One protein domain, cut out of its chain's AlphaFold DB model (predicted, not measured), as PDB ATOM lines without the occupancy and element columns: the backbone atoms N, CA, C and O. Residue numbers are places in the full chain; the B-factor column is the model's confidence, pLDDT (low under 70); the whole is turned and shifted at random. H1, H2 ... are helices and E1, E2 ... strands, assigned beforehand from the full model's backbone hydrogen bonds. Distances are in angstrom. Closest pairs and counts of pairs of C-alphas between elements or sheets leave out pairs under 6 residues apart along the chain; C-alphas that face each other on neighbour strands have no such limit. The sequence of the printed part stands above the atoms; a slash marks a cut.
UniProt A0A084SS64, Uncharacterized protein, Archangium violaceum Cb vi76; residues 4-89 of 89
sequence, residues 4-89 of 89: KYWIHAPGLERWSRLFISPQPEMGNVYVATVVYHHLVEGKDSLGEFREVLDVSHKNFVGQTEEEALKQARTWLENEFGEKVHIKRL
ATOM      1  N   LYS A   4     120.389 163.589 128.768       95.56
ATOM      2  CA  LYS A   4     120.424 164.085 130.148       95.56
ATOM      3  C   LYS A   4     121.204 163.122 131.036       95.56
ATOM      4  O   LYS A   4     121.087 161.909 130.873       95.56
ATOM      5  N   TYR A   5     121.942 163.654 132.005       95.06
ATOM      6  CA  TYR A   5     122.691 162.863 132.979       95.06
ATOM      7  C   TYR A   5     122.552 163.446 134.389       95.06
ATOM      8  O   TYR A   5     122.415 164.658 134.579       95.06
ATOM      9  N   TRP A   6     122.608 162.568 135.386       95.31
ATOM     10  CA  TRP A   6     122.932 162.917 136.766       95.31
ATOM     11  C   TRP A   6     124.444 163.000 136.943       95.31
ATOM     12  O   TRP A   6     125.170 162.161 136.406       95.31
ATOM     13  N   ILE A   7     124.895 163.975 137.731       93.88
ATOM     14  CA  ILE A   7     126.293 164.120 138.135       93.88
ATOM     15  C   ILE A   7     126.367 163.954 139.649       93.88
ATOM     16  O   ILE A   7     125.592 164.561 140.385       93.88
ATOM     17  N   HIS A   8     127.320 163.155 140.112       91.94
ATOM     18  CA  HIS A   8     127.685 163.061 141.516       91.94
ATOM     19  C   HIS A   8     129.193 163.250 141.660       91.94
ATOM     20  O   HIS A   8     129.956 162.544 141.010       91.94
ATOM     21  N   ALA A   9     129.619 164.183 142.503       90.06
ATOM     22  CA  ALA A   9     131.024 164.395 142.829       90.06
ATOM     23  C   ALA A   9     131.152 164.870 144.285       90.06
ATOM     24  O   ALA A   9     130.203 165.469 144.803       90.06
ATOM     25  N   PRO A  10     132.290 164.625 144.955       84.88
ATOM     26  CA  PRO A  10     132.608 165.295 146.213       84.88
ATOM     27  C   PRO A  10     132.571 166.822 146.027       84.88
ATOM     28  O   PRO A  10     133.081 167.326 145.039       84.88
ATOM     29  N   GLY A  11     131.942 167.564 146.941       84.12
ATOM     30  CA  GLY A  11     131.814 169.028 146.818       84.12
ATOM     31  C   GLY A  11     130.674 169.514 145.911       84.12
ATOM     32  O   GLY A  11     130.436 170.716 145.833       84.12
ATOM     33  N   LEU A  12     129.933 168.599 145.275       87.81
ATOM     34  CA  LEU A  12     128.667 168.909 144.616       87.81
ATOM     35  C   LEU A  12     127.482 168.428 145.443       87.81
ATOM     36  O   LEU A  12     127.452 167.298 145.939       87.81
ATOM     37  N   GLU A  13     126.435 169.241 145.469       82.69
ATOM     38  CA  GLU A  13     125.142 168.811 145.971       82.69
ATOM     39  C   GLU A  13     124.465 167.832 145.000       82.69
ATOM     40  O   GLU A  13     124.664 167.853 143.775       82.69
ATOM     41  N   ARG A  14     123.614 166.963 145.564       74.88
ATOM     42  CA  ARG A  14     122.981 165.814 144.882       74.88
ATOM     43  C   ARG A  14     122.105 166.167 143.671       74.88
ATOM     44  O   ARG A  14     121.671 165.256 142.966       74.88
ATOM     45  N   TRP A  15     121.829 167.443 143.415       82.44
ATOM     46  CA  TRP A  15     120.921 167.900 142.356       82.44
ATOM     47  C   TRP A  15     121.623 168.382 141.075       82.44
ATOM     48  O   TRP A  15     120.983 168.971 140.204       82.44
ATOM     49  N   SER A  16     122.920 168.112 140.921       93.31
ATOM     50  CA  SER A  16     123.710 168.524 139.752       93.31
ATOM     51  C   SER A  16     123.407 167.694 138.484       93.31
ATOM     52  O   SER A  16     123.174 166.482 138.535       93.31
ATOM     53  N   ARG A  17     123.386 168.348 137.316       95.25
ATOM     54  CA  ARG A  17     122.905 167.817 136.027       95.25
ATOM     55  C   ARG A  17     123.865 168.113 134.876       95.25
ATOM     56  O   ARG A  17     124.451 169.187 134.826       95.25
ATOM     57  N   LEU A  18     123.937 167.199 133.908       95.94
ATOM     58  CA  LEU A  18     124.557 167.432 132.598       95.94
ATOM     59  C   LEU A  18     123.497 167.300 131.503       95.94
ATOM     60  O   LEU A  18     122.707 166.350 131.510       95.94
ATOM     61  N   PHE A  19     123.533 168.194 130.525       97.00
ATOM     62  CA  PHE A  19     122.718 168.123 129.319       97.00
ATOM     63  C   PHE A  19     123.629 168.179 128.104       97.00
ATOM     64  O   PHE A  19     124.485 169.050 128.052       97.00
ATOM     65  N   ILE A  20     123.441 167.291 127.131       97.44
ATOM     66  CA  ILE A  20     124.146 167.372 125.850       97.44
ATOM     67  C   ILE A  20     123.130 167.534 124.737       97.44
ATOM     68  O   ILE A  20     122.176 166.758 124.635       97.44
ATOM     69  N   SER A  21     123.322 168.555 123.911       96.81
ATOM     70  CA  SER A  21     122.452 168.828 122.773       96.81
ATOM     71  C   SER A  21     123.253 169.261 121.549       96.81
ATOM     72  O   SER A  21     124.208 170.026 121.699       96.81
ATOM     73  N   PRO A  22     122.878 168.796 120.342       96.56
ATOM     74  CA  PRO A  22     123.433 169.346 119.115       96.56
ATOM     75  C   PRO A  22     123.005 170.813 118.971       96.56
ATOM     76  O   PRO A  22     121.892 171.158 119.368       96.56
ATOM     77  N   GLN A  23     123.866 171.641 118.387       95.62
ATOM     78  CA  GLN A  23     123.615 173.040 118.023       95.62
ATOM     79  C   GLN A  23     123.733 173.177 116.495       95.62
ATOM     80  O   GLN A  23     124.803 173.538 115.993       95.62
ATOM     81  N   PRO A  24     122.683 172.821 115.727       89.81
ATOM     82  CA  PRO A  24     122.737 172.768 114.263       89.81
ATOM     83  C   PRO A  24     123.127 174.098 113.610       89.81
ATOM     84  O   PRO A  24     123.750 174.112 112.551       89.81
ATOM     85  N   GLU A  25     122.789 175.218 114.245       92.69
ATOM     86  CA  GLU A  25     123.135 176.568 113.810       92.69
ATOM     87  C   GLU A  25     124.650 176.838 113.815       92.69
ATOM     88  O   GLU A  25     125.117 177.724 113.105       92.69
ATOM     89  N   MET A  26     125.423 176.046 114.565       88.50
ATOM     90  CA  MET A  26     126.887 176.100 114.627       88.50
ATOM     91  C   MET A  26     127.552 174.965 113.823       88.50
ATOM     92  O   MET A  26     128.762 174.764 113.925       88.50
ATOM     93  N   GLY A  27     126.786 174.220 113.015       90.44
ATOM     94  CA  GLY A  27     127.254 173.056 112.257       90.44
ATOM     95  C   GLY A  27     127.171 171.748 113.052       90.44
ATOM     96  O   GLY A  27     126.249 171.539 113.838       90.44
ATOM     97  N   ASN A  28     128.133 170.841 112.849       92.69
ATOM     98  CA  ASN A  28     128.231 169.577 113.595       92.69
ATOM     99  C   ASN A  28     128.821 169.811 114.996       92.69
ATOM    100  O   ASN A  28     129.902 169.325 115.316       92.69
ATOM    101  N   VAL A  29     128.130 170.603 115.811       95.88
ATOM    102  CA  VAL A  29     128.567 170.983 117.155       95.88
ATOM    103  C   VAL A  29     127.605 170.422 118.192       95.88
ATOM    104  O   VAL A  29     126.388 170.487 118.035       95.88
ATOM    105  N   TYR A  30     128.161 169.895 119.278       97.25
ATOM    106  CA  TYR A  30     127.450 169.453 120.468       97.25
ATOM    107  C   TYR A  30     127.887 170.306 121.651       97.25
ATOM    108  O   TYR A  30     129.080 170.514 121.876       97.25
ATOM    109  N   VAL A  31     126.915 170.772 122.429       97.06
ATOM    110  CA  VAL A  31     127.162 171.525 123.658       97.06
ATOM    111  C   VAL A  31     126.751 170.681 124.850       97.06
ATOM    112  O   VAL A  31     125.606 170.229 124.929       97.06
ATOM    113  N   ALA A  32     127.697 170.480 125.764       97.56
ATOM    114  CA  ALA A  32     127.470 169.917 127.081       97.56
ATOM    115  C   ALA A  32     127.326 171.055 128.101       97.56
ATOM    116  O   ALA A  32     128.275 171.794 128.351       97.56
ATOM    117  N   THR A  33     126.150 171.186 128.702       97.38
ATOM    118  CA  THR A  33     125.868 172.150 129.768       97.38
ATOM    119  C   THR A  33     125.848 171.423 131.103       97.38
ATOM    120  O   THR A  33     124.985 170.575 131.345       97.38
ATOM    121  N   VAL A  34     126.793 171.762 131.974       96.38
ATOM    122  CA  VAL A  34     126.787 171.350 133.377       96.38
ATOM    123  C   VAL A  34     126.018 172.395 134.172       96.38
ATOM    124  O   VAL A  34     126.370 173.569 134.129       96.38
ATOM    125  N   VAL A  35     125.010 171.968 134.926       94.75
ATOM    126  CA  VAL A  35     124.350 172.768 135.963       94.75
ATOM    127  C   VAL A  35     124.674 172.123 137.297       94.75
ATOM    128  O   VAL A  35     124.359 170.949 137.507       94.75
ATOM    129  N   TYR A  36     125.318 172.856 138.192       93.12
ATOM    130  CA  TYR A  36     125.842 172.299 139.429       93.12
ATOM    131  C   TYR A  36     125.531 173.190 140.623       93.12
ATOM    132  O   TYR A  36     125.421 174.410 140.518       93.12
ATOM    133  N   HIS A  37     125.351 172.529 141.757       89.94
ATOM    134  CA  HIS A  37     125.007 173.144 143.028       89.94
ATOM    135  C   HIS A  37     126.189 172.921 143.968       89.94
ATOM    136  O   HIS A  37     126.609 171.773 144.138       89.94
ATOM    137  N   HIS A  38     126.744 173.990 144.530       84.69
ATOM    138  CA  HIS A  38     127.934 173.926 145.378       84.69
ATOM    139  C   HIS A  38     127.839 174.925 146.530       84.69
ATOM    140  O   HIS A  38     127.118 175.920 146.443       84.69
ATOM    141  N   LEU A  39     128.540 174.625 147.620       82.94
ATOM    142  CA  LEU A  39     128.636 175.523 148.764       82.94
ATOM    143  C   LEU A  39     129.746 176.535 148.501       82.94
ATOM    144  O   LEU A  39     130.874 176.164 148.179       82.94
ATOM    145  N   VAL A  40     129.409 177.810 148.645       80.44
ATOM    146  CA  VAL A  40     130.364 178.915 148.599       80.44
ATOM    147  C   VAL A  40     130.368 179.636 149.937       80.44
ATOM    148  O   VAL A  40     129.339 179.739 150.611       80.44
ATOM    149  N   GLU A  41     131.529 180.157 150.324       81.25
ATOM    150  CA  GLU A  41     131.621 181.067 151.460       81.25
ATOM    151  C   GLU A  41     131.008 182.416 151.067       81.25
ATOM    152  O   GLU A  41     131.569 183.180 150.279       81.25
ATOM    153  N   GLY A  42     129.829 182.706 151.609       79.62
ATOM    154  CA  GLY A  42     129.188 184.010 151.518       79.62
ATOM    155  C   GLY A  42     129.429 184.820 152.788       79.62
ATOM    156  O   GLY A  42     129.573 184.263 153.875       79.62
ATOM    157  N   LYS A  43     129.438 186.150 152.669       77.50
ATOM    158  CA  LYS A  43     129.285 187.037 153.829       77.50
ATOM    159  C   LYS A  43     127.847 187.504 153.907       77.50
ATOM    160  O   LYS A  43     127.286 187.932 152.898       77.50
ATOM    161  N   ASP A  44     127.256 187.424 155.089       76.88
ATOM    162  CA  ASP A  44     125.954 188.034 155.322       76.88
ATOM    163  C   ASP A  44     126.058 189.568 155.440       76.88
ATOM    164  O   ASP A  44     127.135 190.163 155.340       76.88
ATOM    165  N   SER A  45     124.921 190.236 155.642       79.31
ATOM    166  CA  SER A  45     124.852 191.697 155.777       79.31
ATOM    167  C   SER A  45     125.609 192.257 156.988       79.31
ATOM    168  O   SER A  45     125.807 193.468 157.065       79.31
ATOM    169  N   LEU A  46     126.003 191.403 157.937       84.00
ATOM    170  CA  LEU A  46     126.787 191.756 159.121       84.00
ATOM    171  C   LEU A  46     128.283 191.445 158.933       84.00
ATOM    172  O   LEU A  46     129.095 191.801 159.784       84.00
ATOM    173  N   GLY A  47     128.658 190.846 157.799       80.62
ATOM    174  CA  GLY A  47     130.031 190.481 157.467       80.62
ATOM    175  C   GLY A  47     130.469 189.126 158.024       80.62
ATOM    176  O   GLY A  47     131.655 188.804 157.905       80.62
ATOM    177  N   GLU A  48     129.556 188.336 158.600       85.44
ATOM    178  CA  GLU A  48     129.853 186.990 159.092       85.44
ATOM    179  C   GLU A  48     129.896 185.991 157.935       85.44
ATOM    180  O   GLU A  48     129.076 186.034 157.013       85.44
ATOM    181  N   PHE A  49     130.871 185.083 157.980       80.50
ATOM    182  CA  PHE A  49     130.997 184.018 156.993       80.50
ATOM    183  C   PHE A  49     129.920 182.955 157.221       80.50
ATOM    184  O   PHE A  49     129.799 182.405 158.317       80.50
ATOM    185  N   ARG A  50     129.153 182.640 156.174       82.69
ATOM    186  CA  ARG A  50     128.184 181.540 156.148       82.69
ATOM    187  C   ARG A  50     128.289 180.775 154.834       82.69
ATOM    188  O   ARG A  50     128.483 181.368 153.777       82.69
ATOM    189  N   GLU A  51     128.119 179.458 154.906       80.06
ATOM    190  CA  GLU A  51     127.978 178.623 153.713       80.06
ATOM    191  C   GLU A  51     126.637 178.926 153.039       80.06
ATOM    192  O   GLU A  51     125.571 178.822 153.655       80.06
ATOM    193  N   VAL A  52     126.694 179.323 151.772       80.94
ATOM    194  CA  VAL A  52     125.525 179.583 150.935       80.94
ATOM    195  C   VAL A  52     125.528 178.580 149.797       80.94
ATOM    196  O   VAL A  52     126.554 178.339 149.163       80.94
ATOM    197  N   LEU A  53     124.363 177.990 149.537       83.00
ATOM    198  CA  LEU A  53     124.177 177.139 148.373       83.00
ATOM    199  C   LEU A  53     124.054 178.014 147.123       83.00
ATOM    200  O   LEU A  53     123.077 178.752 146.992       83.00
ATOM    201  N   ASP A  54     125.011 177.896 146.207       86.94
ATOM    202  CA  ASP A  54     124.995 178.590 144.922       86.94
ATOM    203  C   ASP A  54     124.728 177.630 143.756       86.94
ATOM    204  O   ASP A  54     125.133 176.458 143.763       86.94
ATOM    205  N   VAL A  55     124.033 178.144 142.738       89.94
ATOM    206  CA  VAL A  55     123.714 177.416 141.507       89.94
ATOM    207  C   VAL A  55     124.477 178.045 140.357       89.94
ATOM    208  O   VAL A  55     124.192 179.164 139.936       89.94
ATOM    209  N   SER A  56     125.403 177.282 139.794       93.25
ATOM    210  CA  SER A  56     126.267 177.728 138.708       93.25
ATOM    211  C   SER A  56     126.137 176.818 137.486       93.25
ATOM    212  O   SER A  56     125.619 175.697 137.554       93.25
ATOM    213  N   HIS A  57     126.575 177.313 136.327       95.19
ATOM    214  CA  HIS A  57     126.580 176.531 135.095       95.19
ATOM    215  C   HIS A  57     127.816 176.797 134.237       95.19
ATOM    216  O   HIS A  57     128.403 177.877 134.278       95.19
ATOM    217  N   LYS A  58     128.198 175.798 133.437       96.62
ATOM    218  CA  LYS A  58     129.326 175.886 132.507       96.62
ATOM    219  C   LYS A  58     129.061 175.072 131.246       96.62
ATOM    220  O   LYS A  58     128.484 173.986 131.316       96.62
ATOM    221  N   ASN A  59     129.490 175.604 130.105       97.31
ATOM    222  CA  ASN A  59     129.296 174.993 128.793       97.31
ATOM    223  C   ASN A  59     130.618 174.465 128.230       97.31
ATOM    224  O   ASN A  59     131.655 175.115 128.354       97.31
ATOM    225  N   PHE A  60     130.548 173.313 127.569       97.50
ATOM    226  CA  PHE A  60     131.656 172.668 126.871       97.50
ATOM    227  C   PHE A  60     131.219 172.313 125.458       97.50
ATOM    228  O   PHE A  60     130.069 171.928 125.245       97.50
ATOM    229  N   VAL A  61     132.123 172.450 124.495       96.56
ATOM    230  CA  VAL A  61     131.810 172.335 123.068       96.56
ATOM    231  C   VAL A  61     132.633 171.204 122.470       96.56
ATOM    232  O   VAL A  61     133.849 171.196 122.621       96.56
ATOM    233  N   GLY A  62     131.989 170.273 121.773       96.62
ATOM    234  CA  GLY A  62     132.651 169.201 121.031       96.62
ATOM    235  C   GLY A  62     132.047 169.023 119.642       96.62
ATOM    236  O   GLY A  62     130.908 169.417 119.394       96.62
ATOM    237  N   GLN A  63     132.795 168.416 118.727       95.88
ATOM    238  CA  GLN A  63     132.294 168.035 117.402       95.88
ATOM    239  C   GLN A  63     131.402 166.785 117.474       95.88
ATOM    240  O   GLN A  63     130.618 166.505 116.566       95.88
ATOM    241  N   THR A  64     131.491 166.037 118.576       95.50
ATOM    242  CA  THR A  64     130.647 164.877 118.881       95.50
ATOM    243  C   THR A  64     130.068 164.969 120.297       95.50
ATOM    244  O   THR A  64     130.593 165.684 121.154       95.50
ATOM    245  N   GLU A  65     128.998 164.207 120.561       94.00
ATOM    246  CA  GLU A  65     128.436 164.044 121.915       94.00
ATOM    247  C   GLU A  65     129.503 163.550 122.906       94.00
ATOM    248  O   GLU A  65     129.604 164.064 124.019       94.00
ATOM    249  N   GLU A  66     130.333 162.591 122.485       94.75
ATOM    250  CA  GLU A  66     131.388 162.004 123.316       94.75
ATOM    251  C   GLU A  66     132.489 163.014 123.651       94.75
ATOM    252  O   GLU A  66     132.953 163.071 124.789       94.75
ATOM    253  N   GLU A  67     132.885 163.851 122.692       96.69
ATOM    254  CA  GLU A  67     133.894 164.882 122.918       96.69
ATOM    255  C   GLU A  67     133.397 165.950 123.898       96.69
ATOM    256  O   GLU A  67     134.102 166.281 124.856       96.69
ATOM    257  N   ALA A  68     132.170 166.442 123.710       96.56
ATOM    258  CA  ALA A  68     131.566 167.420 124.613       96.56
ATOM    259  C   ALA A  68     131.423 166.846 126.037       96.56
ATOM    260  O   ALA A  68     131.736 167.522 127.021       96.56
ATOM    261  N   LEU A  69     131.021 165.572 126.152       96.25
ATOM    262  CA  LEU A  69     130.960 164.853 127.424       96.25
ATOM    263  C   LEU A  69     132.341 164.722 128.076       96.25
ATOM    264  O   LEU A  69     132.474 164.951 129.278       96.25
ATOM    265  N   LYS A  70     133.365 164.354 127.300       96.00
ATOM    266  CA  LYS A  70     134.735 164.182 127.792       96.00
ATOM    267  C   LYS A  70     135.285 165.488 128.355       96.00
ATOM    268  O   LYS A  70     135.835 165.474 129.450       96.00
ATOM    269  N   GLN A  71     135.086 166.609 127.663       97.06
ATOM    270  CA  GLN A  71     135.513 167.921 128.157       97.06
ATOM    271  C   GLN A  71     134.808 168.308 129.463       97.06
ATOM    272  O   GLN A  71     135.470 168.718 130.417       97.06
ATOM    273  N   ALA A  72     133.486 168.119 129.534       96.19
ATOM    274  CA  ALA A  72     132.725 168.376 130.754       96.19
ATOM    275  C   ALA A  72     133.212 167.505 131.924       96.19
ATOM    276  O   ALA A  72     133.386 168.001 133.035       96.19
ATOM    277  N   ARG A  73     133.485 166.219 131.666       95.12
ATOM    278  CA  ARG A  73     134.017 165.280 132.656       95.12
ATOM    279  C   ARG A  73     135.391 165.699 133.170       95.12
ATOM    280  O   ARG A  73     135.570 165.776 134.377       95.12
ATOM    281  N   THR A  74     136.328 166.004 132.273       95.81
ATOM    282  CA  THR A  74     137.679 166.431 132.656       95.81
ATOM    283  C   THR A  74     137.641 167.690 133.514       95.81
ATOM    284  O   THR A  74     138.355 167.773 134.508       95.81
ATOM    285  N   TRP A  75     136.790 168.662 133.178       95.88
ATOM    286  CA  TRP A  75     136.633 169.834 134.034       95.88
ATOM    287  C   TRP A  75     136.047 169.477 135.405       95.88
ATOM    288  O   TRP A  75     136.590 169.921 136.409       95.88
ATOM    289  N   LEU A  76     134.992 168.656 135.463       94.38
ATOM    290  CA  LEU A  76     134.396 168.226 136.733       94.38
ATOM    291  C   LEU A  76     135.414 167.514 137.633       94.38
ATOM    292  O   LEU A  76     135.431 167.754 138.835       94.38
ATOM    293  N   GLU A  77     136.249 166.646 137.061       93.38
ATOM    294  CA  GLU A  77     137.278 165.901 137.798       93.38
ATOM    295  C   GLU A  77     138.382 166.829 138.326       93.38
ATOM    296  O   GLU A  77     138.871 166.627 139.434       93.38
ATOM    297  N   ASN A  78     138.724 167.883 137.580       93.75
ATOM    298  CA  ASN A  78     139.686 168.893 138.022       93.75
ATOM    299  C   ASN A  78     139.116 169.827 139.102       93.75
ATOM    300  O   ASN A  78     139.841 170.214 140.011       93.75
ATOM    301  N   GLU A  79     137.839 170.204 138.994       91.56
ATOM    302  CA  GLU A  79     137.198 171.180 139.886       91.56
ATOM    303  C   GLU A  79     136.717 170.546 141.200       91.56
ATOM    304  O   GLU A  79     136.904 171.106 142.276       91.56
ATOM    305  N   PHE A  80     136.111 169.358 141.121       89.62
ATOM    306  CA  PHE A  80     135.440 168.684 142.242       89.62
ATOM    307  C   PHE A  80     136.139 167.377 142.669       89.62
ATOM    308  O   PHE A  80     135.700 166.687 143.591       89.62
ATOM    309  N   GLY A  81     137.253 167.029 142.017       83.69
ATOM    310  CA  GLY A  81     138.088 165.868 142.326       83.69
ATOM    311  C   GLY A  81     137.784 164.619 141.489       83.69
ATOM    312  O   GLY A  81     136.717 164.459 140.903       83.69
ATOM    313  N   GLU A  82     138.720 163.666 141.482       74.50
ATOM    314  CA  GLU A  82     138.762 162.513 140.557       74.50
ATOM    315  C   GLU A  82     137.597 161.500 140.681       74.50
ATOM    316  O   GLU A  82     137.503 160.553 139.903       74.50
ATOM    317  N   LYS A  83     136.682 161.661 141.648       82.69
ATOM    318  CA  LYS A  83     135.576 160.718 141.924       82.69
ATOM    319  C   LYS A  83     134.234 161.130 141.301       82.69
ATOM    320  O   LYS A  83     133.180 160.788 141.841       82.69
ATOM    321  N   VAL A  84     134.245 161.857 140.185       90.81
ATOM    322  CA  VAL A  84     133.014 162.268 139.489       90.81
ATOM    323  C   VAL A  84     132.344 161.058 138.828       90.81
ATOM    324  O   VAL A  84     132.915 160.378 137.975       90.81
ATOM    325  N   HIS A  85     131.089 160.803 139.189       92.88
ATOM    326  CA  HIS A  85     130.235 159.782 138.597       92.88
ATOM    327  C   HIS A  85     129.122 160.432 137.766       92.88
ATOM    328  O   HIS A  85     128.301 161.186 138.289       92.88
ATOM    329  N   ILE A  86     129.072 160.115 136.470       93.00
ATOM    330  CA  ILE A  86     128.061 160.625 135.533       93.00
ATOM    331  C   ILE A  86     127.176 159.459 135.091       93.00
ATOM    332  O   ILE A  86     127.654 158.505 134.480       93.00
ATOM    333  N   LYS A  87     125.875 159.538 135.380       93.56
ATOM    334  CA  LYS A  87     124.892 158.500 135.040       93.56
ATOM    335  C   LYS A  87     123.848 159.053 134.078       93.56
ATOM    336  O   LYS A  87     123.149 160.008 134.412       93.56
ATOM    337  N   ARG A  88     123.713 158.436 132.902       93.00
ATOM    338  CA  ARG A  88     122.680 158.783 131.912       93.00
ATOM    339  C   ARG A  88     121.274 158.538 132.479       93.00
ATOM    340  O   ARG A  88     121.074 157.578 133.224       93.00
ATOM    341  N   LEU A  89     120.343 159.430 132.143       89.38
ATOM    342  CA  LEU A  89     118.907 159.296 132.400       89.38
ATOM    343  C   LEU A  89     118.191 158.533 131.293       89.38
ATOM    344  O   LEU A  89     118.531 158.777 130.111       89.38
TER     345      LEU A  89
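AT A GLANCE: This is residues 4 to 89 of the 89 residues of an uncharacterized protein of Archangium violaceum Cb vi76 (UniProt A0A084SS64). A twisted sheet of five strands curls round one helix, H1, which packs on one face of it, with most of its pairs of C-alphas within 10 A made to E3, 29 pairs, and E4, 24 pairs. The long hairpin of E3 and E4 reaches past this body, and its far end, residues 40 to 51, sticks out as a two-stranded arm that makes much of the length. The sheet's order is E4, E3, E2, E1, E5, antiparallel throughout, and the class is mixed, helices and strands. The printed part has 86 residues with one named helix and five named strands, in the order E1, E2, E3, E4, H1, E5. The whole is loose, with a radius of gyration of the C-alphas of 15.0 A, and elongated, spanning 51 by 28 by 22 A.

HOW THE PARTS SIT: In the sheet, E3, residues 30 to 43, and E4, residues 49 to 62, form a hairpin at 165 degrees, with N 30 and O 62 at 2.8 A and N 42 and O 50 at 2.9 A, within hydrogen-bond range. E3 bends by 55 degrees at residue 39 and E4 by 53 degrees at residue 52. E2, residues 17 to 22, is the antiparallel neighbour of E3 at 151 degrees, a hairpin with N 33 and O 19 at 2.8 A. E1, residues 4 to 8, forms a hairpin with E2 at 148 degrees, with N 5 and O 18 at 2.8 A. E1, E2, E3 and E4 make a meander, each strand the antiparallel neighbour of the one before. E5, residues 85 to 88, is an edge strand beside E1 at 159 degrees, with N 6 and O 87 at 2.8 A. H1, residues 65 to 80, is on the sheet, which gives two layers, the helix on one face of the sheet. Its closest C-alphas to E4 are those of Ala 68 and Gly 62, 4.1 A apart, and to E3 those of Ala 68 and Ala 32, 5.4 A apart. H1 and E5 are near each other, with 6 pairs of C-alphas within 10 A. E4 and E5 are apart. In H1 every O i to N i+4 pair is within hydrogen-bond range.

IN THESE COORDINATES: E3 measures 37.8 A from C-alpha 30 at (127.450, 169.453, 120.468) to C-alpha 43, and E4 38.9 A. H1 measures 22.0 A and E2 17.0 A. E1 begins at C-alpha 4, (120.424, 164.085, 130.148), and E5 ends at C-alpha 88, (122.680, 158.783, 131.912).

THE WHOLE: The C-alphas farthest apart are those of Asn 28 and Leu 46, 50.7 A. The first and last printed C-alphas, of Lys 4 and Leu 89, are 5.5 A apart. The printed part has no cut and no long link. The mean pLDDT of the printed part is 90.6, and no printed residue is under 70.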